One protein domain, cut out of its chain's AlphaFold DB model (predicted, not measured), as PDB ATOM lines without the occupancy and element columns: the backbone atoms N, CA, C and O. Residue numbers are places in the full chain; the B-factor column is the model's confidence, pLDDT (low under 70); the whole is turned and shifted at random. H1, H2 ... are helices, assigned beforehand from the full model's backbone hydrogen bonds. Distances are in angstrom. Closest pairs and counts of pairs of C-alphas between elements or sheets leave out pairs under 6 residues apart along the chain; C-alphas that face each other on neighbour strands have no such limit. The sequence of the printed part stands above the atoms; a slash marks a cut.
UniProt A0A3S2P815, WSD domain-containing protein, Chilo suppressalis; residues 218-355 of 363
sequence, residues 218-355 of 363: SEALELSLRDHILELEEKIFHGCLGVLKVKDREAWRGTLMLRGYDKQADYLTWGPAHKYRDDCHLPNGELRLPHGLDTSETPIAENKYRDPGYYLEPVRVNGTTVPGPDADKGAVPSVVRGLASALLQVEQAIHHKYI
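Overview. This is residues 218 to 355 of the 363 residues of the protein "WSD domain-containing protein" of Chilo suppressalis (UniProt A0A3S2P815). With little regular structure, the model sets long H1 and H4 side by side, with short H2 folded back on H1; loops reach away, and residues 291 to 297 stick out. The 138 printed residues include four named helices, H1 to H4 in order, and no named strand: all helix, with 52 residues in them. The whole is flat, 50 by 47 by 24 A, and only just loose, close to compact, with radius of gyration of the C-alphas 17.3 A.

Along the chain. H1, residues 218 to 238, runs 30.2 A from C-alpha 218 at (85.439, 0.093, 0.045). H4, residues 333 to 349, runs 24.3 A to C-alpha 349 at (93.393, 24.501, -9.422). H2 is residues 249 to 257, 12.4 A; H3 is residues 308 to 312, 7.5 A.

Arrangement. H1 and H4 touch, the same way at a shallow tilt of 15 degrees; their closest C-alphas, Glu 233 and Val 346, are 6.0 A apart. H1, with residues 226 to 230 alone, only just touches H2, with 3 pairs of C-alphas within 8 A, closest Arg 226 and Leu 256 at 6.9 A; this helical hairpin runs opposite ways at a shallow 18 degrees. H3 only just touches H4 residues 333 to 337 alone, with 3 such pairs, closest Leu 312 and Pro 333 at 6.8 A. Every O i to N i+4 pair is within hydrogen-bond range in H1, H2 and H4; H3 has 0 of 1, but 2 of 2 O i to N i+3 pairs.

Size, cuts and confidence. The farthest C-alphas, Gly 239 and Asn 318, are 51.2 A apart. The printed part has no cut; the links H2 to H3 and H3 to H4 are long. Confidence is under 70 in residues 272 to 273, 275 and 279 to 331.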
ATOM      1  N   SER A 218      86.027  -1.032   0.776       83.06
ATOM      2  CA  SER A 218      85.439   0.093   0.045       83.06
ATOM      3  C   SER A 218      85.500   1.384   0.859       83.06
ATOM      4  O   SER A 218      85.861   2.427   0.321       83.06
ATOM      5  N   GLU A 219      85.181   1.326   2.152       86.19
ATOM      6  CA  GLU A 219      85.256   2.488   3.041       86.19
ATOM      7  C   GLU A 219      86.698   2.927   3.282       86.19
ATOM      8  O   GLU A 219      86.985   4.120   3.225       86.19
ATOM      9  N   ALA A 220      87.626   1.985   3.474       87.25
ATOM     10  CA  ALA A 220      89.039   2.306   3.644       87.25
ATOM     11  C   ALA A 220      89.620   2.997   2.399       87.25
ATOM     12  O   ALA A 220      90.359   3.975   2.521       87.25
ATOM     13  N   LEU A 221      89.260   2.532   1.196       87.56
ATOM     14  CA  LEU A 221      89.629   3.185  -0.063       87.56
ATOM     15  C   LEU A 221      89.002   4.576  -0.196       87.56
ATOM     16  O   LEU A 221      89.679   5.506  -0.631       87.56
ATOM     17  N   GLU A 222      87.731   4.726   0.182       89.31
ATOM     18  CA  GLU A 222      87.033   6.012   0.158       89.31
ATOM     19  C   GLU A 222      87.714   7.035   1.078       89.31
ATOM     20  O   GLU A 222      88.046   8.134   0.634       89.31
ATOM     21  N   LEU A 223      87.946   6.669   2.341       89.44
ATOM     22  CA  LEU A 223      88.603   7.519   3.336       89.44
ATOM     23  C   LEU A 223      90.021   7.875   2.894       89.44
ATOM     24  O   LEU A 223      90.377   9.050   2.852       89.44
ATOM     25  N   SER A 224      90.789   6.876   2.454       90.81
ATOM     26  CA  SER A 224      92.141   7.098   1.955       90.81
ATOM     27  C   SER A 224      92.152   8.055   0.762       90.81
ATOM     28  O   SER A 224      92.977   8.963   0.715       90.81
ATOM     29  N   LEU A 225      91.240   7.914  -0.204       91.00
ATOM     30  CA  LEU A 225      91.177   8.826  -1.348       91.00
ATOM     31  C   LEU A 225      90.803  10.256  -0.927       91.00
ATOM     32  O   LEU A 225      91.381  11.204  -1.457       91.00
ATOM     33  N   ARG A 226      89.881  10.428   0.029       92.81
ATOM     34  CA  ARG A 226      89.536  11.750   0.588       92.81
ATOM     35  C   ARG A 226      90.749  12.421   1.219       92.81
ATOM     36  O   ARG A 226      91.020  13.578   0.900       92.81
ATOM     37  N   ASP A 227      91.503  11.686   2.031       92.50
ATOM     38  CA  ASP A 227      92.720  12.189   2.670       92.50
ATOM     39  C   ASP A 227      93.758  12.613   1.629       92.50
ATOM     40  O   ASP A 227      94.283  13.721   1.696       92.50
ATOM     41  N   HIS A 228      93.991  11.789   0.600       93.06
ATOM     42  CA  HIS A 228      94.911  12.133  -0.485       93.06
ATOM     43  C   HIS A 228      94.465  13.378  -1.269       93.06
ATOM     44  O   HIS A 228      95.310  14.191  -1.644       93.06
ATOM     45  N   ILE A 229      93.162  13.552  -1.526       94.38
ATOM     46  CA  ILE A 229      92.628  14.746  -2.202       94.38
ATOM     47  C   ILE A 229      92.846  15.993  -1.334       94.38
ATOM     48  O   ILE A 229      93.329  17.006  -1.842       94.38
ATOM     49  N   LEU A 230      92.530  15.921  -0.038       94.12
ATOM     50  CA  LEU A 230      92.708  17.028   0.906       94.12
ATOM     51  C   LEU A 230      94.183  17.394   1.100       94.12
ATOM     52  O   LEU A 230      94.517  18.579   1.125       94.12
ATOM     53  N   GLU A 231      95.061  16.395   1.204       94.56
ATOM     54  CA  GLU A 231      96.506  16.583   1.326       94.56
ATOM     55  C   GLU A 231      97.091  17.193   0.044       94.56
ATOM     56  O   GLU A 231      97.925  18.101   0.104       94.56
ATOM     57  N   LEU A 232      96.658  16.722  -1.130       93.00
ATOM     58  CA  LEU A 232      97.095  17.268  -2.413       93.00
ATOM     59  C   LEU A 232      96.654  18.726  -2.573       93.00
ATOM     60  O   LEU A 232      97.473  19.569  -2.940       93.00
ATOM     61  N   GLU A 233      95.393  19.032  -2.264       93.56
ATOM     62  CA  GLU A 233      94.860  20.398  -2.263       93.56
ATOM     63  C   GLU A 233      95.669  21.305  -1.329       93.56
ATOM     64  O   GLU A 233      96.097  22.391  -1.720       93.56
ATOM     65  N   GLU A 234      95.964  20.829  -0.121       93.38
ATOM     66  CA  GLU A 234      96.718  21.581   0.873       93.38
ATOM     67  C   GLU A 234      98.151  21.871   0.421       93.38
ATOM     68  O   GLU A 234      98.644  22.988   0.597       93.38
ATOM     69  N   LYS A 235      98.813  20.898  -0.214       92.62
ATOM     70  CA  LYS A 235     100.145  21.080  -0.806       92.62
ATOM     71  C   LYS A 235     100.128  22.054  -1.980       92.62
ATOM     72  O   LYS A 235     101.069  22.830  -2.126       92.62
ATOM     73  N   ILE A 236      99.082  22.041  -2.807       90.62
ATOM     74  CA  ILE A 236      98.925  22.993  -3.919       90.62
ATOM     75  C   ILE A 236      98.769  24.417  -3.382       90.62
ATOM     76  O   ILE A 236      99.445  25.323  -3.877       90.62
ATOM     77  N   PHE A 237      97.931  24.595  -2.358       89.50
ATOM     78  CA  PHE A 237      97.684  25.890  -1.732       89.50
ATOM     79  C   PHE A 237      98.942  26.443  -1.044       89.50
ATOM     80  O   PHE A 237      99.406  27.529  -1.392       89.50
ATOM     81  N   HIS A 238      99.555  25.678  -0.133       92.06
ATOM     82  CA  HIS A 238     100.768  26.103   0.578       92.06
ATOM     83  C   HIS A 238     101.986  26.238  -0.342       92.06
ATOM     84  O   HIS A 238     102.849  27.081  -0.111       92.06
ATOM     85  N   GLY A 239     102.063  25.428  -1.400       88.50
ATOM     86  CA  GLY A 239     103.119  25.504  -2.408       88.50
ATOM     87  C   GLY A 239     102.932  26.626  -3.434       88.50
ATOM     88  O   GLY A 239     103.745  26.732  -4.352       88.50
ATOM     89  N   CYS A 240     101.862  27.425  -3.331       86.94
ATOM     90  CA  CYS A 240     101.488  28.460  -4.303       86.94
ATOM     91  C   CYS A 240     101.476  27.939  -5.757       86.94
ATOM     92  O   CYS A 240     101.843  28.641  -6.710       86.94
ATOM     93  N   LEU A 241     101.078  26.675  -5.934       86.81
ATOM     94  CA  LEU A 241     101.024  26.012  -7.237       86.81
ATOM     95  C   LEU A 241      99.733  26.337  -7.992       86.81
ATOM     96  O   LEU A 241      99.649  26.108  -9.199       86.81
ATOM     97  N   GLY A 242      98.742  26.885  -7.298       87.25
ATOM     98  CA  GLY A 242      97.409  27.106  -7.821       87.25
ATOM     99  C   GLY A 242      96.426  27.559  -6.749       87.25
ATOM    100  O   GLY A 242      96.761  27.574  -5.566       87.25
ATOM    101  N   VAL A 243      95.215  27.917  -7.172       87.38
ATOM    102  CA  VAL A 243      94.107  28.290  -6.281       87.38
ATOM    103  C   VAL A 243      92.865  27.517  -6.697       87.38
ATOM    104  O   VAL A 243      92.528  27.455  -7.882       87.38
ATOM    105  N   LEU A 244      92.191  26.923  -5.715       88.94
ATOM    106  CA  LEU A 244      90.962  26.170  -5.926       88.94
ATOM    107  C   LEU A 244      89.837  27.108  -6.392       88.94
ATOM    108  O   LEU A 244      89.573  28.136  -5.773       88.94
ATOM    109  N   LYS A 245      89.167  26.753  -7.494       86.88
ATOM    110  CA  LYS A 245      88.092  27.549  -8.112       86.88
ATOM    111  C   LYS A 245      86.734  27.246  -7.469       86.88
ATOM    112  O   LYS A 245      85.817  26.781  -8.141       86.88
ATOM    113  N   VAL A 246      86.633  27.463  -6.162       88.56
ATOM    114  CA  VAL A 246      85.408  27.266  -5.367       88.56
ATOM    115  C   VAL A 246      85.025  28.560  -4.662       88.56
ATOM    116  O   VAL A 246      85.876  29.424  -4.457       88.56
ATOM    117  N   LYS A 247      83.747  28.698  -4.293       86.25
ATOM    118  CA  LYS A 247      83.260  29.857  -3.527       86.25
ATOM    119  C   LYS A 247      83.949  29.975  -2.169       86.25
ATOM    120  O   LYS A 247      84.410  31.059  -1.826       86.25
ATOM    121  N   ASP A 248      84.026  28.873  -1.426       90.25
ATOM    122  CA  ASP A 248      84.644  28.822  -0.106       90.25
ATOM    123  C   ASP A 248      85.475  27.539   0.060       90.25
ATOM    124  O   ASP A 248      84.977  26.413   0.113       90.25
ATOM    125  N   ARG A 249      86.791  27.727   0.162       90.62
ATOM    126  CA  ARG A 249      87.757  26.640   0.321       90.62
ATOM    127  C   ARG A 249      87.539  25.856   1.616       90.62
ATOM    128  O   ARG A 249      87.683  24.634   1.608       90.62
ATOM    129  N   GLU A 250      87.231  26.529   2.721       92.12
ATOM    130  CA  GLU A 250      87.088  25.877   4.027       92.12
ATOM    131  C   GLU A 250      85.799  25.066   4.086       92.12
ATOM    132  O   GLU A 250      85.823  23.904   4.500       92.12
ATOM    133  N   ALA A 251      84.701  25.625   3.572       91.06
ATOM    134  CA  ALA A 251      83.446  24.897   3.438       91.06
ATOM    135  C   ALA A 251      83.598  23.666   2.527       91.06
ATOM    136  O   ALA A 251      83.150  22.582   2.898       91.06
ATOM    137  N   TRP A 252      84.288  23.793   1.383       93.12
ATOM    138  CA  TRP A 252      84.543  22.666   0.475       93.12
ATOM    139  C   TRP A 252      85.334  21.542   1.162       93.12
ATOM    140  O   TRP A 252      84.943  20.372   1.099       93.12
ATOM    141  N   ARG A 253      86.408  21.892   1.888       92.25
ATOM    142  CA  ARG A 253      87.201  20.928   2.673       92.25
ATOM    143  C   ARG A 253      86.349  20.259   3.750       92.25
ATOM    144  O   ARG A 253      86.365  19.035   3.861       92.25
ATOM    145  N   GLY A 254      85.572  21.041   4.500       90.81
ATOM    146  CA  GLY A 254      84.692  20.541   5.556       90.81
ATOM    147  C   GLY A 254      83.652  19.550   5.035       90.81
ATOM    148  O   GLY A 254      83.470  18.478   5.613       90.81
ATOM    149  N   THR A 255      83.018  19.846   3.896       90.62
ATOM    150  CA  THR A 255      82.079  18.916   3.259       90.62
ATOM    151  C   THR A 255      82.762  17.608   2.853       90.62
ATOM    152  O   THR A 255      82.192  16.537   3.068       90.62
ATOM    153  N   LEU A 256      83.986  17.670   2.317       89.94
ATOM    154  CA  LEU A 256      84.726  16.480   1.895       89.94
ATOM    155  C   LEU A 256      85.156  15.600   3.084       89.94
ATOM    156  O   LEU A 256      85.098  14.371   2.976       89.94
ATOM    157  N   MET A 257      85.514  16.219   4.217       89.81
ATOM    158  CA  MET A 257      85.821  15.537   5.485       89.81
ATOM    159  C   MET A 257      84.591  14.842   6.083       89.81
ATOM    160  O   MET A 257      84.689  13.726   6.581       89.81
ATOM    161  N   LEU A 258      83.406  15.452   5.972       89.81
ATOM    162  CA  LEU A 258      82.130  14.894   6.450       89.81
ATOM    163  C   LEU A 258      81.529  13.838   5.507       89.81
ATOM    164  O   LEU A 258      80.323  13.602   5.501       89.81
ATOM    165  N   ARG A 259      82.366  13.214   4.673       86.38
ATOM    166  CA  ARG A 259      81.986  12.249   3.631       86.38
ATOM    167  C   ARG A 259      80.991  12.775   2.582       86.38
ATOM    168  O   ARG A 259      80.495  12.003   1.760       86.38
ATOM    169  N   GLY A 260      80.755  14.082   2.530       86.56
ATOM    170  CA  GLY A 260      79.948  14.734   1.506       86.56
ATOM    171  C   GLY A 260      80.763  15.146   0.280       86.56
ATOM    172  O   GLY A 260      81.964  14.878   0.176       86.56
ATOM    173  N   TYR A 261      80.086  15.816  -0.651       87.19
ATOM    174  CA  TYR A 261      80.704  16.604  -1.712       87.19
ATOM    175  C   TYR A 261      79.779  17.767  -2.090       87.19
ATOM    176  O   TYR A 261      78.615  17.545  -2.427       87.19
ATOM    177  N   ASP A 262      80.308  18.987  -2.052       86.25
ATOM    178  CA  ASP A 262      79.666  20.188  -2.577       86.25
ATOM    179  C   ASP A 262      80.614  20.823  -3.590       86.25
ATOM    180  O   ASP A 262      81.748  21.173  -3.275       86.25
ATOM    181  N   LYS A 263      80.147  20.951  -4.830       82.19
ATOM    182  CA  LYS A 263      80.943  21.462  -5.943       82.19
ATOM    183  C   LYS A 263      81.319  22.929  -5.745       82.19
ATOM    184  O   LYS A 263      82.386  23.324  -6.196       82.19
ATOM    185  N   GLN A 264      80.463  23.749  -5.131       82.81
ATOM    186  CA  GLN A 264      80.714  25.187  -4.935       82.81
ATOM    187  C   GLN A 264      81.214  25.954  -6.178       82.81
ATOM    188  O   GLN A 264      81.940  26.943  -6.069       82.81
ATOM    189  N   ALA A 265      80.815  25.505  -7.365       80.69
ATOM    190  CA  ALA A 265      81.140  26.094  -8.657       80.69
ATOM    191  C   ALA A 265      79.920  25.965  -9.577       80.69
ATOM    192  O   ALA A 265      79.082  25.083  -9.373       80.69
ATOM    193  N   ASP A 266      79.825  26.812 -10.598       76.50
ATOM    194  CA  ASP A 266      78.672  26.808 -11.506       76.50
ATOM    195  C   ASP A 266      78.693  25.568 -12.415       76.50
ATOM    196  O   ASP A 266      77.717  24.826 -12.510       76.50
ATOM    197  N   TYR A 267      79.848  25.258 -13.005       78.56
ATOM    198  CA  TYR A 267      80.076  24.107 -13.885       78.56
ATOM    199  C   TYR A 267      81.515  23.593 -13.751       78.56
ATOM    200  O   TYR A 267      82.427  24.341 -13.404       78.56
ATOM    201  N   LEU A 268      81.713  22.299 -13.992       82.44
ATOM    202  CA  LEU A 268      83.026  21.666 -14.121       82.44
ATOM    203  C   LEU A 268      83.309  21.425 -15.595       82.44
ATOM    204  O   LEU A 268      82.392  21.070 -16.327       82.44
ATOM    205  N   THR A 269      84.566  21.579 -16.022       82.12
ATOM    206  CA  THR A 269      84.983  21.291 -17.403       82.12
ATOM    207  C   THR A 269      86.022  20.178 -17.491       82.12
ATOM    208  O   THR A 269      86.885  20.067 -16.628       82.12
ATOM    209  N   TRP A 270      86.003  19.362 -18.543       79.88
ATOM    210  CA  TRP A 270      87.058  18.367 -18.773       79.88
ATOM    211  C   TRP A 270      87.264  18.037 -20.255       79.88
ATOM    212  O   TRP A 270      86.589  18.558 -21.146       79.88
ATOM    213  N   GLY A 271      88.243  17.166 -20.512       72.00
ATOM    214  CA  GLY A 271      88.621  16.672 -21.835       72.00
ATOM    215  C   GLY A 271      89.360  17.680 -22.718       72.00
ATOM    216  O   GLY A 271      89.793  18.736 -22.250       72.00
ATOM    217  N   PRO A 272      89.557  17.346 -24.011       67.88
ATOM    218  CA  PRO A 272      90.369  18.149 -24.917       67.88
ATOM    219  C   PRO A 272      89.847  19.585 -25.004       67.88
ATOM    220  O   PRO A 272      88.700  19.801 -25.387       67.88
ATOM    221  N   ALA A 273      90.698  20.553 -24.658       69.38
ATOM    222  CA  ALA A 273      90.372  21.981 -24.648       69.38
ATOM    223  C   ALA A 273      89.139  22.361 -23.793       69.38
ATOM    224  O   ALA A 273      88.436  23.302 -24.145       69.38
ATOM    225  N   HIS A 274      88.876  21.648 -22.685       73.12
ATOM    226  CA  HIS A 274      87.756  21.929 -21.764       73.12
ATOM    227  C   HIS A 274      86.367  21.882 -22.428       73.12
ATOM    228  O   HIS A 274      85.437  22.559 -21.994       73.12
ATOM    229  N   LYS A 275      86.221  21.090 -23.499       69.81
ATOM    230  CA  LYS A 275      84.981  21.008 -24.285       69.81
ATOM    231  C   LYS A 275      83.809  20.367 -23.542       69.81
ATOM    232  O   LYS A 275      82.663  20.650 -23.883       69.81
ATOM    233  N   TYR A 276      84.068  19.498 -22.570       74.06
ATOM    234  CA  TYR A 276      83.006  18.862 -21.797       74.06
ATOM    235  C   TYR A 276      82.661  19.717 -20.590       74.06
ATOM    236  O   TYR A 276      83.578  20.193 -19.926       74.06
ATOM    237  N   ARG A 277      81.366  19.878 -20.299       75.81
ATOM    238  CA  ARG A 277      80.867  20.436 -19.036       75.81
ATOM    239  C   ARG A 277      79.823  19.529 -18.399       75.81
ATOM    240  O   ARG A 277      79.076  18.867 -19.118       75.81
ATOM    241  N   ASP A 278      79.752  19.535 -17.072       73.50
ATOM    242  CA  ASP A 278      78.804  18.724 -16.291       73.50
ATOM    243  C   ASP A 278      77.349  19.186 -16.388       73.50
ATOM    244  O   ASP A 278      76.444  18.387 -16.160       73.50
ATOM    245  N   ASP A 279      77.118  20.449 -16.729       69.06
ATOM    246  CA  ASP A 279      75.785  21.011 -16.930       69.06
ATOM    247  C   ASP A 279      75.225  20.736 -18.327       69.06
ATOM    248  O   ASP A 279      74.012  20.580 -18.473       69.06
ATOM    249  N   CYS A 280      76.091  20.627 -19.338       61.12
ATOM    250  CA  CYS A 280      75.673  20.276 -20.690       61.12
ATOM    251  C   CYS A 280      75.725  18.777 -20.981       61.12
ATOM    252  O   CYS A 280      74.921  18.321 -21.781       61.12
ATOM    253  N   HIS A 281      76.591  17.993 -20.334       60.28
ATOM    254  CA  HIS A 281      76.663  16.544 -20.539       60.28
ATOM    255  C   HIS A 281      75.968  15.816 -19.388       60.28
ATOM    256  O   HIS A 281      76.556  15.571 -18.332       60.28
ATOM    257  N   LEU A 282      74.702  15.453 -19.599       59.47
ATOM    258  CA  LEU A 282      73.957  14.636 -18.651       59.47
ATOM    259  C   LEU A 282      74.306  13.142 -18.793       59.47
ATOM    260  O   LEU A 282      74.639  12.672 -19.883       59.47
ATOM    261  N   PRO A 283      74.177  12.353 -17.709       53.53
ATOM    262  CA  PRO A 283      74.500  10.920 -17.709       53.53
ATOM    263  C   PRO A 283      73.675  10.090 -18.709       53.53
ATOM    264  O   PRO A 283      74.116   9.034 -19.158       53.53
ATOM    265  N   ASN A 284      72.498  10.565 -19.120       55.72
ATOM    266  CA  ASN A 284      71.662   9.917 -20.133       55.72
ATOM    267  C   ASN A 284      72.161  10.130 -21.579       55.72
ATOM    268  O   ASN A 284      71.691   9.428 -22.479       55.72
ATOM    269  N   GLY A 285      73.150  11.003 -21.799       55.31
ATOM    270  CA  GLY A 285      73.636  11.390 -23.125       55.31
ATOM    271  C   GLY A 285      72.826  12.519 -23.768       55.31
ATOM    272  O   GLY A 285      73.029  12.803 -24.943       55.31
ATOM    273  N   GLU A 286      71.916  13.154 -23.022       56.69
ATOM    274  CA  GLU A 286      71.229  14.360 -23.479       56.69
ATOM    275  C   GLU A 286      72.119  15.583 -23.255       56.69
ATOM    276  O   GLU A 286      72.589  15.846 -22.143       56.69
ATOM    277  N   LEU A 287      72.333  16.340 -24.329       58.50
ATOM    278  CA  LEU A 287      73.015  17.623 -24.278       58.50
ATOM    279  C   LEU A 287      72.033  18.701 -23.812       58.50
ATOM    280  O   LEU A 287      71.120  19.073 -24.549       58.50
ATOM    281  N   ARG A 288      72.218  19.233 -22.600       60.91
ATOM    282  CA  ARG A 288      71.508  20.448 -22.174       60.91
ATOM    283  C   ARG A 288      72.271  21.672 -22.658       60.91
ATOM    284  O   ARG A 288      73.275  22.069 -22.073       60.91
ATOM    285  N   LEU A 289      71.794  22.268 -23.745       59.50
ATOM    286  CA  LEU A 289      72.303  23.555 -24.204       59.50
ATOM    287  C   LEU A 289      71.787  24.674 -23.278       59.50
ATOM    288  O   LEU A 289      70.603  24.664 -22.922       59.50
ATOM    289  N   PRO A 290      72.643  25.630 -22.871       55.81
ATOM    290  CA  PRO A 290      72.199  26.837 -22.181       55.81
ATOM    291  C   PRO A 290      71.097  27.551 -22.975       55.81
ATOM    292  O   PRO A 290      71.142  27.594 -24.205       55.81
ATOM    293  N   HIS A 291      70.112  28.130 -22.285       50.44
ATOM    294  CA  HIS A 291      69.065  28.919 -22.935       50.44
ATOM    295  C   HIS A 291      69.688  30.092 -23.713       50.44
ATOM    296  O   HIS A 291      70.336  30.947 -23.112       50.44
ATOM    297  N   GLY A 292      69.494  30.121 -25.038       53.94
ATOM    298  CA  GLY A 292      69.946  31.209 -25.916       53.94
ATOM    299  C   GLY A 292      71.095  30.885 -26.881       53.94
ATOM    300  O   GLY A 292      71.561  31.802 -27.548       53.94
ATOM    301  N   LEU A 293      71.553  29.631 -26.979       54.31
ATOM    302  CA  LEU A 293      72.491  29.194 -28.024       54.31
ATOM    303  C   LEU A 293      71.761  28.347 -29.074       54.31
ATOM    304  O   LEU A 293      71.195  27.307 -28.733       54.31
ATOM    305  N   ASP A 294      71.789  28.781 -30.337       54.09
ATOM    306  CA  ASP A 294      71.255  28.013 -31.464       54.09
ATOM    307  C   ASP A 294      72.088  26.744 -31.705       54.09
ATOM    308  O   ASP A 294      73.321  26.753 -31.662       54.09
ATOM    309  N   THR A 295      71.405  25.635 -32.006       54.41
ATOM    310  CA  THR A 295      71.990  24.301 -32.246       54.41
ATOM    311  C   THR A 295      73.054  24.296 -33.356       54.41
ATOM    312  O   THR A 295      73.881  23.391 -33.412       54.41
ATOM    313  N   SER A 296      73.057  25.303 -34.232       55.66
ATOM    314  CA  SER A 296      73.996  25.467 -35.345       55.66
ATOM    315  C   SER A 296      75.339  26.102 -34.972       55.66
ATOM    316  O   SER A 296      76.275  26.004 -35.762       55.66
ATOM    317  N   GLU A 297      75.460  26.749 -33.807       52.00
ATOM    318  CA  GLU A 297      76.675  27.483 -33.408       52.00
ATOM    319  C   GLU A 297      77.506  26.774 -32.330       52.00
ATOM    320  O   GLU A 297      78.488  27.318 -31.823       52.00
ATOM    321  N   THR A 298      77.160  25.538 -31.969       51.78
ATOM    322  CA  THR A 298      77.894  24.799 -30.942       51.78
ATOM    323  C   THR A 298      79.094  24.057 -31.556       51.78
ATOM    324  O   THR A 298      78.933  23.114 -32.328       51.78
ATOM    325  N   PRO A 299      80.349  24.384 -31.180       51.53
ATOM    326  CA  PRO A 299      81.519  23.576 -31.547       51.53
ATOM    327  C   PRO A 299      81.607  22.266 -30.735       51.53
ATOM    328  O   PRO A 299      82.589  21.519 -30.839       51.53
ATOM    329  N   ILE A 300      80.620  22.012 -29.870       54.06
ATOM    330  CA  ILE A 300      80.507  20.817 -29.041       54.06
ATOM    331  C   ILE A 300      79.819  19.765 -29.909       54.06
ATOM    332  O   ILE A 300      78.601  19.766 -30.039       54.06
ATOM    333  N   ALA A 301      80.619  18.900 -30.538       53.53
ATOM    334  CA  ALA A 301      80.109  17.745 -31.273       53.53
ATOM    335  C   ALA A 301      79.067  17.000 -30.421       53.53
ATOM    336  O   ALA A 301      79.281  16.886 -29.212       53.53
ATOM    337  N   GLU A 302      77.997  16.481 -31.042       56.09
ATOM    338  CA  GLU A 302      77.085  15.495 -30.441       56.09
ATOM    339  C   GLU A 302      77.911  14.309 -29.932       56.09
ATOM    340  O   GLU A 302      78.187  13.330 -30.630       56.09
ATOM    341  N   ASN A 303      78.429  14.443 -28.719       53.03
ATOM    342  CA  ASN A 303      79.427  13.538 -28.211       53.03
ATOM    343  C   ASN A 303      78.691  12.391 -27.544       53.03
ATOM    344  O   ASN A 303      78.096  12.545 -26.483       53.03
ATOM    345  N   LYS A 304      78.815  11.198 -28.130       53.88
ATOM    346  CA  LYS A 304      78.420   9.920 -27.512       53.88
ATOM    347  C   LYS A 304      79.276   9.559 -26.285       53.88
ATOM    348  O   LYS A 304      79.237   8.412 -25.843       53.88
ATOM    349  N   TYR A 305      80.085  10.486 -25.763       52.12
ATOM    350  CA  TYR A 305      80.921  10.253 -24.594       52.12
ATOM    351  C   TYR A 305      80.024  10.044 -23.375       52.12
ATOM    352  O   TYR A 305      79.459  10.989 -22.826       52.12
ATOM    353  N   ARG A 306      79.886   8.782 -22.967       57.06
ATOM    354  CA  ARG A 306      79.327   8.421 -21.669       57.06
ATOM    355  C   ARG A 306      80.475   8.332 -20.686       57.06
ATOM    356  O   ARG A 306      81.470   7.662 -20.960       57.06
ATOM    357  N   ASP A 307      80.323   9.025 -19.564       55.53
ATOM    358  CA  ASP A 307      81.252   8.907 -18.450       55.53
ATOM    359  C   ASP A 307      81.472   7.416 -18.122       55.53
ATOM    360  O   ASP A 307      80.486   6.682 -18.014       55.53
ATOM    361  N   PRO A 308      82.721   6.935 -17.982       54.28
ATOM    362  CA  PRO A 308      82.986   5.540 -17.640       54.28
ATOM    363  C   PRO A 308      82.263   5.078 -16.363       54.28
ATOM    364  O   PRO A 308      81.907   3.906 -16.256       54.28
ATOM    365  N   GLY A 309      81.982   5.999 -15.434       54.69
ATOM    366  CA  GLY A 309      81.190   5.758 -14.232       54.69
ATOM    367  C   GLY A 309      79.706   5.481 -14.487       54.69
ATOM    368  O   GLY A 309      79.057   4.881 -13.637       54.69
ATOM    369  N   TYR A 310      79.160   5.817 -15.661       54.22
ATOM    370  CA  TYR A 310      77.796   5.438 -16.056       54.22
ATOM    371  C   TYR A 310      77.628   3.915 -16.140       54.22
ATOM    372  O   TYR A 310      76.589   3.374 -15.777       54.22
ATOM    373  N   TYR A 311      78.673   3.200 -16.567       53.34
ATOM    374  CA  TYR A 311      78.670   1.734 -16.599       53.34
ATOM    375  C   TYR A 311      78.803   1.099 -15.206       53.34
ATOM    376  O   TYR A 311      78.707  -0.120 -15.090       53.34
ATOM    377  N   LEU A 312      79.022   1.909 -14.161       53.31
ATOM    378  CA  LEU A 312      79.039   1.473 -12.764       53.31
ATOM    379  C   LEU A 312      77.657   1.581 -12.100       53.31
ATOM    380  O   LEU A 312      77.510   1.169 -10.950       53.31
ATOM    381  N   GLU A 313      76.640   2.127 -12.783       54.19
ATOM    382  CA  GLU A 313      75.274   2.082 -12.264       54.19
ATOM    383  C   GLU A 313      74.786   0.623 -12.176       54.19
ATOM    384  O   GLU A 313      75.019  -0.169 -13.097       54.19
ATOM    385  N   PRO A 314      74.085   0.238 -11.092       50.28
ATOM    386  CA  PRO A 314      73.502  -1.090 -10.996       50.28
ATOM    387  C   PRO A 314      72.539  -1.316 -12.163       50.28
ATOM    388  O   PRO A 314      71.742  -0.438 -12.504       50.28
ATOM    389  N   VAL A 315      72.611  -2.507 -12.768       42.66
ATOM    390  CA  VAL A 315      71.757  -2.909 -13.892       42.66
ATOM    391  C   VAL A 315      70.292  -2.640 -13.542       42.66
ATOM    392  O   VAL A 315      69.706  -3.288 -12.676       42.66
ATOM    393  N   ARG A 316      69.689  -1.670 -14.233       41.81
ATOM    394  CA  ARG A 316      68.256  -1.393 -14.152       41.81
ATOM    395  C   ARG A 316      67.538  -2.314 -15.127       41.81
ATOM    396  O   ARG A 316      67.627  -2.124 -16.336       41.81
ATOM    397  N   VAL A 317      66.805  -3.296 -14.608       36.00
ATOM    398  CA  VAL A 317      65.817  -4.048 -15.391       36.00
ATOM    399  C   VAL A 317      64.450  -3.446 -15.073       36.00
ATOM    400  O   VAL A 317      64.055  -3.401 -13.914       36.00
ATOM    401  N   ASN A 318      63.740  -2.949 -16.090       37.72
ATOM    402  CA  ASN A 318      62.384  -2.389 -15.973       37.72
ATOM    403  C   ASN A 318      62.215  -1.242 -14.955       37.72
ATOM    404  O   ASN A 318      61.194  -1.152 -14.282       37.72
ATOM    405  N   GLY A 319      63.196  -0.341 -14.849       45.59
ATOM    406  CA  GLY A 319      63.065   0.877 -14.032       45.59
ATOM    407  C   GLY A 319      63.186   0.665 -12.520       45.59
ATOM    408  O   GLY A 319      63.184   1.644 -11.778       45.59
ATOM    409  N   THR A 320      63.377  -0.573 -12.064       32.62
ATOM    410  CA  THR A 320      63.651  -0.902 -10.663       32.62
ATOM    411  C   THR A 320      65.120  -1.283 -10.508       32.62
ATOM    412  O   THR A 320      65.656  -2.102 -11.257       32.62
ATOM    413  N   THR A 321      65.801  -0.674  -9.536       40.59
ATOM    414  CA  THR A 321      67.138  -1.099  -9.113       40.59
ATOM    415  C   THR A 321      67.010  -2.485  -8.495       40.59
ATOM    416  O   THR A 321      66.469  -2.615  -7.399       40.59
ATOM    417  N   VAL A 322      67.454  -3.525  -9.198       39.62
ATOM    418  CA  VAL A 322      67.551  -4.861  -8.608       39.62
ATOM    419  C   VAL A 322      68.841  -4.875  -7.789       39.62
ATOM    420  O   VAL A 322      69.909  -4.683  -8.375       39.62
ATOM    421  N   PRO A 323      68.789  -5.072  -6.459       40.69
ATOM    422  CA  PRO A 323      69.993  -5.324  -5.691       40.69
ATOM    423  C   PRO A 323      70.552  -6.657  -6.186       40.69
ATOM    424  O   PRO A 323      69.962  -7.716  -5.968       40.69
ATOM    425  N   GLY A 324      71.659  -6.612  -6.923       44.09
ATOM    426  CA  GLY A 324      72.471  -7.807  -7.100       44.09
ATOM    427  C   GLY A 324      72.951  -8.285  -5.722       44.09
ATOM    428  O   GLY A 324      73.075  -7.462  -4.813       44.09
ATOM    429  N   PRO A 325      73.262  -9.578  -5.551       43.91
ATOM    430  CA  PRO A 325      73.743 -10.136  -4.278       43.91
ATOM    431  C   PRO A 325      75.036  -9.480  -3.740       43.91
ATOM    432  O   PRO A 325      75.422  -9.741  -2.606       43.91
ATOM    433  N   ASP A 326      75.665  -8.596  -4.522       43.91
ATOM    434  CA  ASP A 326      76.896  -7.870  -4.204       43.91
ATOM    435  C   ASP A 326      76.698  -6.350  -4.001       43.91
ATOM    436  O   ASP A 326      77.676  -5.621  -3.836       43.91
ATOM    437  N   ALA A 327      75.454  -5.848  -4.012       44.56
ATOM    438  CA  ALA A 327      75.158  -4.412  -3.901       44.56
ATOM    439  C   ALA A 327      75.640  -3.780  -2.578       44.56
ATOM    440  O   ALA A 327      75.946  -2.592  -2.551       44.56
ATOM    441  N   ASP A 328      75.784  -4.585  -1.523       45.94
ATOM    442  CA  ASP A 328      76.283  -4.164  -0.205       45.94
ATOM    443  C   ASP A 328      77.821  -4.115  -0.100       45.94
ATOM    444  O   ASP A 328      78.362  -3.734   0.935       45.94
ATOM    445  N   LYS A 329      78.558  -4.510  -1.149       49.53
ATOM    446  CA  LYS A 329      80.036  -4.584  -1.132       49.53
ATOM    447  C   LYS A 329      80.728  -3.576  -2.055       49.53
ATOM    448  O   LYS A 329      81.957  -3.514  -2.067       49.53
ATOM    449  N   GLY A 330      79.967  -2.822  -2.849       57.38
ATOM    450  CA  GLY A 330      80.490  -1.872  -3.833       57.38
ATOM    451  C   GLY A 330      80.459  -0.421  -3.350       57.38
ATOM    452  O   GLY A 330      79.585  -0.025  -2.585       57.38
ATOM    453  N   ALA A 331      81.392   0.397  -3.843       61.03
ATOM    454  CA  ALA A 331      81.378   1.836  -3.598       61.03
ATOM    455  C   ALA A 331      80.109   2.478  -4.189       61.03
ATOM    456  O   ALA A 331      79.754   2.224  -5.341       61.03
ATOM    457  N   VAL A 332      79.443   3.342  -3.417       76.38
ATOM    458  CA  VAL A 332      78.221   4.025  -3.862       76.38
ATOM    459  C   VAL A 332      78.552   4.939  -5.058       76.38
ATOM    460  O   VAL A 332      79.413   5.813  -4.924       76.38
ATOM    461  N   PRO A 333      77.877   4.814  -6.219       75.38
ATOM    462  CA  PRO A 333      78.231   5.573  -7.424       75.38
ATOM    463  C   PRO A 333      78.234   7.098  -7.242       75.38
ATOM    464  O   PRO A 333      79.055   7.797  -7.833       75.38
ATOM    465  N   SER A 334      77.353   7.629  -6.389       78.69
ATOM    466  CA  SER A 334      77.316   9.059  -6.056       78.69
ATOM    467  C   SER A 334      78.581   9.524  -5.330       78.69
ATOM    468  O   SER A 334      79.081  10.611  -5.615       78.69
ATOM    469  N   VAL A 335      79.128   8.687  -4.446       84.19
ATOM    470  CA  VAL A 335      80.378   8.951  -3.723       84.19
ATOM    471  C   VAL A 335      81.550   8.940  -4.695       84.19
ATOM    472  O   VAL A 335      82.330   9.888  -4.717       84.19
ATOM    473  N   VAL A 336      81.630   7.928  -5.566       84.56
ATOM    474  CA  VAL A 336      82.669   7.844  -6.606       84.56
ATOM    475  C   VAL A 336      82.639   9.082  -7.503       84.56
ATOM    476  O   VAL A 336      83.675   9.701  -7.742       84.56
ATOM    477  N   ARG A 337      81.446   9.500  -7.944       81.75
ATOM    478  CA  ARG A 337      81.269  10.709  -8.756       81.75
ATOM    479  C   ARG A 337      81.685  11.976  -8.010       81.75
ATOM    480  O   ARG A 337      82.326  12.840  -8.609       81.75
ATOM    481  N   GLY A 338      81.337  12.095  -6.730       84.75
ATOM    482  CA  GLY A 338      81.740  13.222  -5.887       84.75
ATOM    483  C   GLY A 338      83.259  13.321  -5.753       84.75
ATOM    484  O   GLY A 338      83.827  14.378  -6.006       84.75
ATOM    485  N   LEU A 339      83.933  12.203  -5.467       89.12
ATOM    486  CA  LEU A 339      85.395  12.151  -5.349       89.12
ATOM    487  C   LEU A 339      86.101  12.415  -6.683       89.12
ATOM    488  O   LEU A 339      87.081  13.156  -6.718       89.12
ATOM    489  N   ALA A 340      85.589  11.873  -7.790       88.19
ATOM    490  CA  ALA A 340      86.116  12.160  -9.123       88.19
ATOM    491  C   ALA A 340      85.975  13.650  -9.482       88.19
ATOM    492  O   ALA A 340      86.896  14.253 -10.031       88.19
ATOM    493  N   SER A 341      84.844  14.260  -9.118       87.62
ATOM    494  CA  SER A 341      84.600  15.690  -9.322       87.62
ATOM    495  C   SER A 341      85.525  16.549  -8.455       87.62
ATOM    496  O   SER A 341      86.116  17.502  -8.957       87.62
ATOM    497  N   ALA A 342      85.729  16.175  -7.188       90.38
ATOM    498  CA  ALA A 342      86.682  16.831  -6.296       90.38
ATOM    499  C   ALA A 342      88.116  16.762  -6.846       90.38
ATOM    500  O   ALA A 342      88.814  17.773  -6.890       90.38
ATOM    501  N   LEU A 343      88.542  15.594  -7.335       92.06
ATOM    502  CA  LEU A 343      89.860  15.416  -7.943       92.06
ATOM    503  C   LEU A 343      90.035  16.293  -9.193       92.06
ATOM    504  O   LEU A 343      91.088  16.901  -9.378       92.06
ATOM    505  N   LEU A 344      88.992  16.403 -10.020       88.94
ATOM    506  CA  LEU A 344      88.977  17.298 -11.177       88.94
ATOM    507  C   LEU A 344      89.125  18.772 -10.760       88.94
ATOM    508  O   LEU A 344      89.863  19.517 -11.397       88.94
ATOM    509  N   GLN A 345      88.473  19.205  -9.680       89.56
ATOM    510  CA  GLN A 345      88.626  20.572  -9.166       89.56
ATOM    511  C   GLN A 345      90.047  20.851  -8.673       89.56
ATOM    512  O   GLN A 345      90.581  21.934  -8.923       89.56
ATOM    513  N   VAL A 346      90.670  19.874  -8.010       90.75
ATOM    514  CA  VAL A 346      92.066  19.972  -7.567       90.75
ATOM    515  C   VAL A 346      93.018  20.047  -8.763       90.75
ATOM    516  O   VAL A 346      93.941  20.856  -8.752       90.75
ATOM    517  N   GLU A 347      92.780  19.281  -9.829       88.50
ATOM    518  CA  GLU A 347      93.570  19.362 -11.067       88.50
ATOM    519  C   GLU A 347      93.457  20.743 -11.729       88.50
ATOM    520  O   GLU A 347      94.473  21.379 -12.016       88.50
ATOM    521  N   GLN A 348      92.236  21.266 -11.861       86.69
ATOM    522  CA  GLN A 348      91.970  22.590 -12.433       86.69
ATOM    523  C   GLN A 348      92.485  23.760 -11.586       86.69
ATOM    524  O   GLN A 348      92.544  24.894 -12.088       86.69
ATOM    525  N   ALA A 349      92.792  23.516 -10.310       87.00
ATOM    526  CA  ALA A 349      93.393  24.501  -9.422       87.00
ATOM    527  C   ALA A 349      94.864  24.742  -9.777       87.00
ATOM    528  O   ALA A 349      95.346  25.866  -9.638       87.00
ATOM    529  N   ILE A 350      95.575  23.715 -10.255       88.94
ATOM    530  CA  ILE A 350      97.011  23.771 -10.543       88.94
ATOM    531  C   ILE A 350      97.269  24.672 -11.755       88.94
ATOM    532  O   ILE A 350      96.698  24.504 -12.833       88.94
ATOM    533  N   HIS A 351      98.202  25.614 -11.627       83.38
ATOM    534  CA  HIS A 351      98.609  26.423 -12.769       83.38
ATOM    535  C   HIS A 351      99.306  25.574 -13.837       83.38
ATOM    536  O   HIS A 351     100.295  24.890 -13.568       83.38
ATOM    537  N   HIS A 352      98.883  25.729 -15.094       78.75
ATOM    538  CA  HIS A 352      99.422  24.977 -16.236       78.75
ATOM    539  C   HIS A 352     100.945  25.102 -16.412       78.75
ATOM    540  O   HIS A 352     101.561  24.200 -16.971       78.75
ATOM    541  N   LYS A 353     101.577  26.180 -15.917       80.75
ATOM    542  CA  LYS A 353     103.047  26.333 -15.931       80.75
ATOM    543  C   LYS A 353     103.783  25.231 -15.157       80.75
ATOM    544  O   LYS A 353     104.946  24.975 -15.448       80.75
ATOM    545  N   TYR A 354     103.118  24.589 -14.196       82.19
ATOM    546  CA  TYR A 354     103.682  23.513 -13.382       82.19
ATOM    547  C   TYR A 354     103.351  22.114 -13.923       82.19
ATOM    548  O   TYR A 354     103.902  21.128 -13.441       82.19
ATOM    549  N   ILE A 355     102.501  22.016 -14.952       78.44
ATOM    550  CA  ILE A 355     102.104  20.747 -15.565       78.44
ATOM    551  C   ILE A 355     102.916  20.536 -16.844       78.44
ATOM    552  O   ILE A 355     102.857  21.323 -17.792       78.44
TER     553      ILE A 355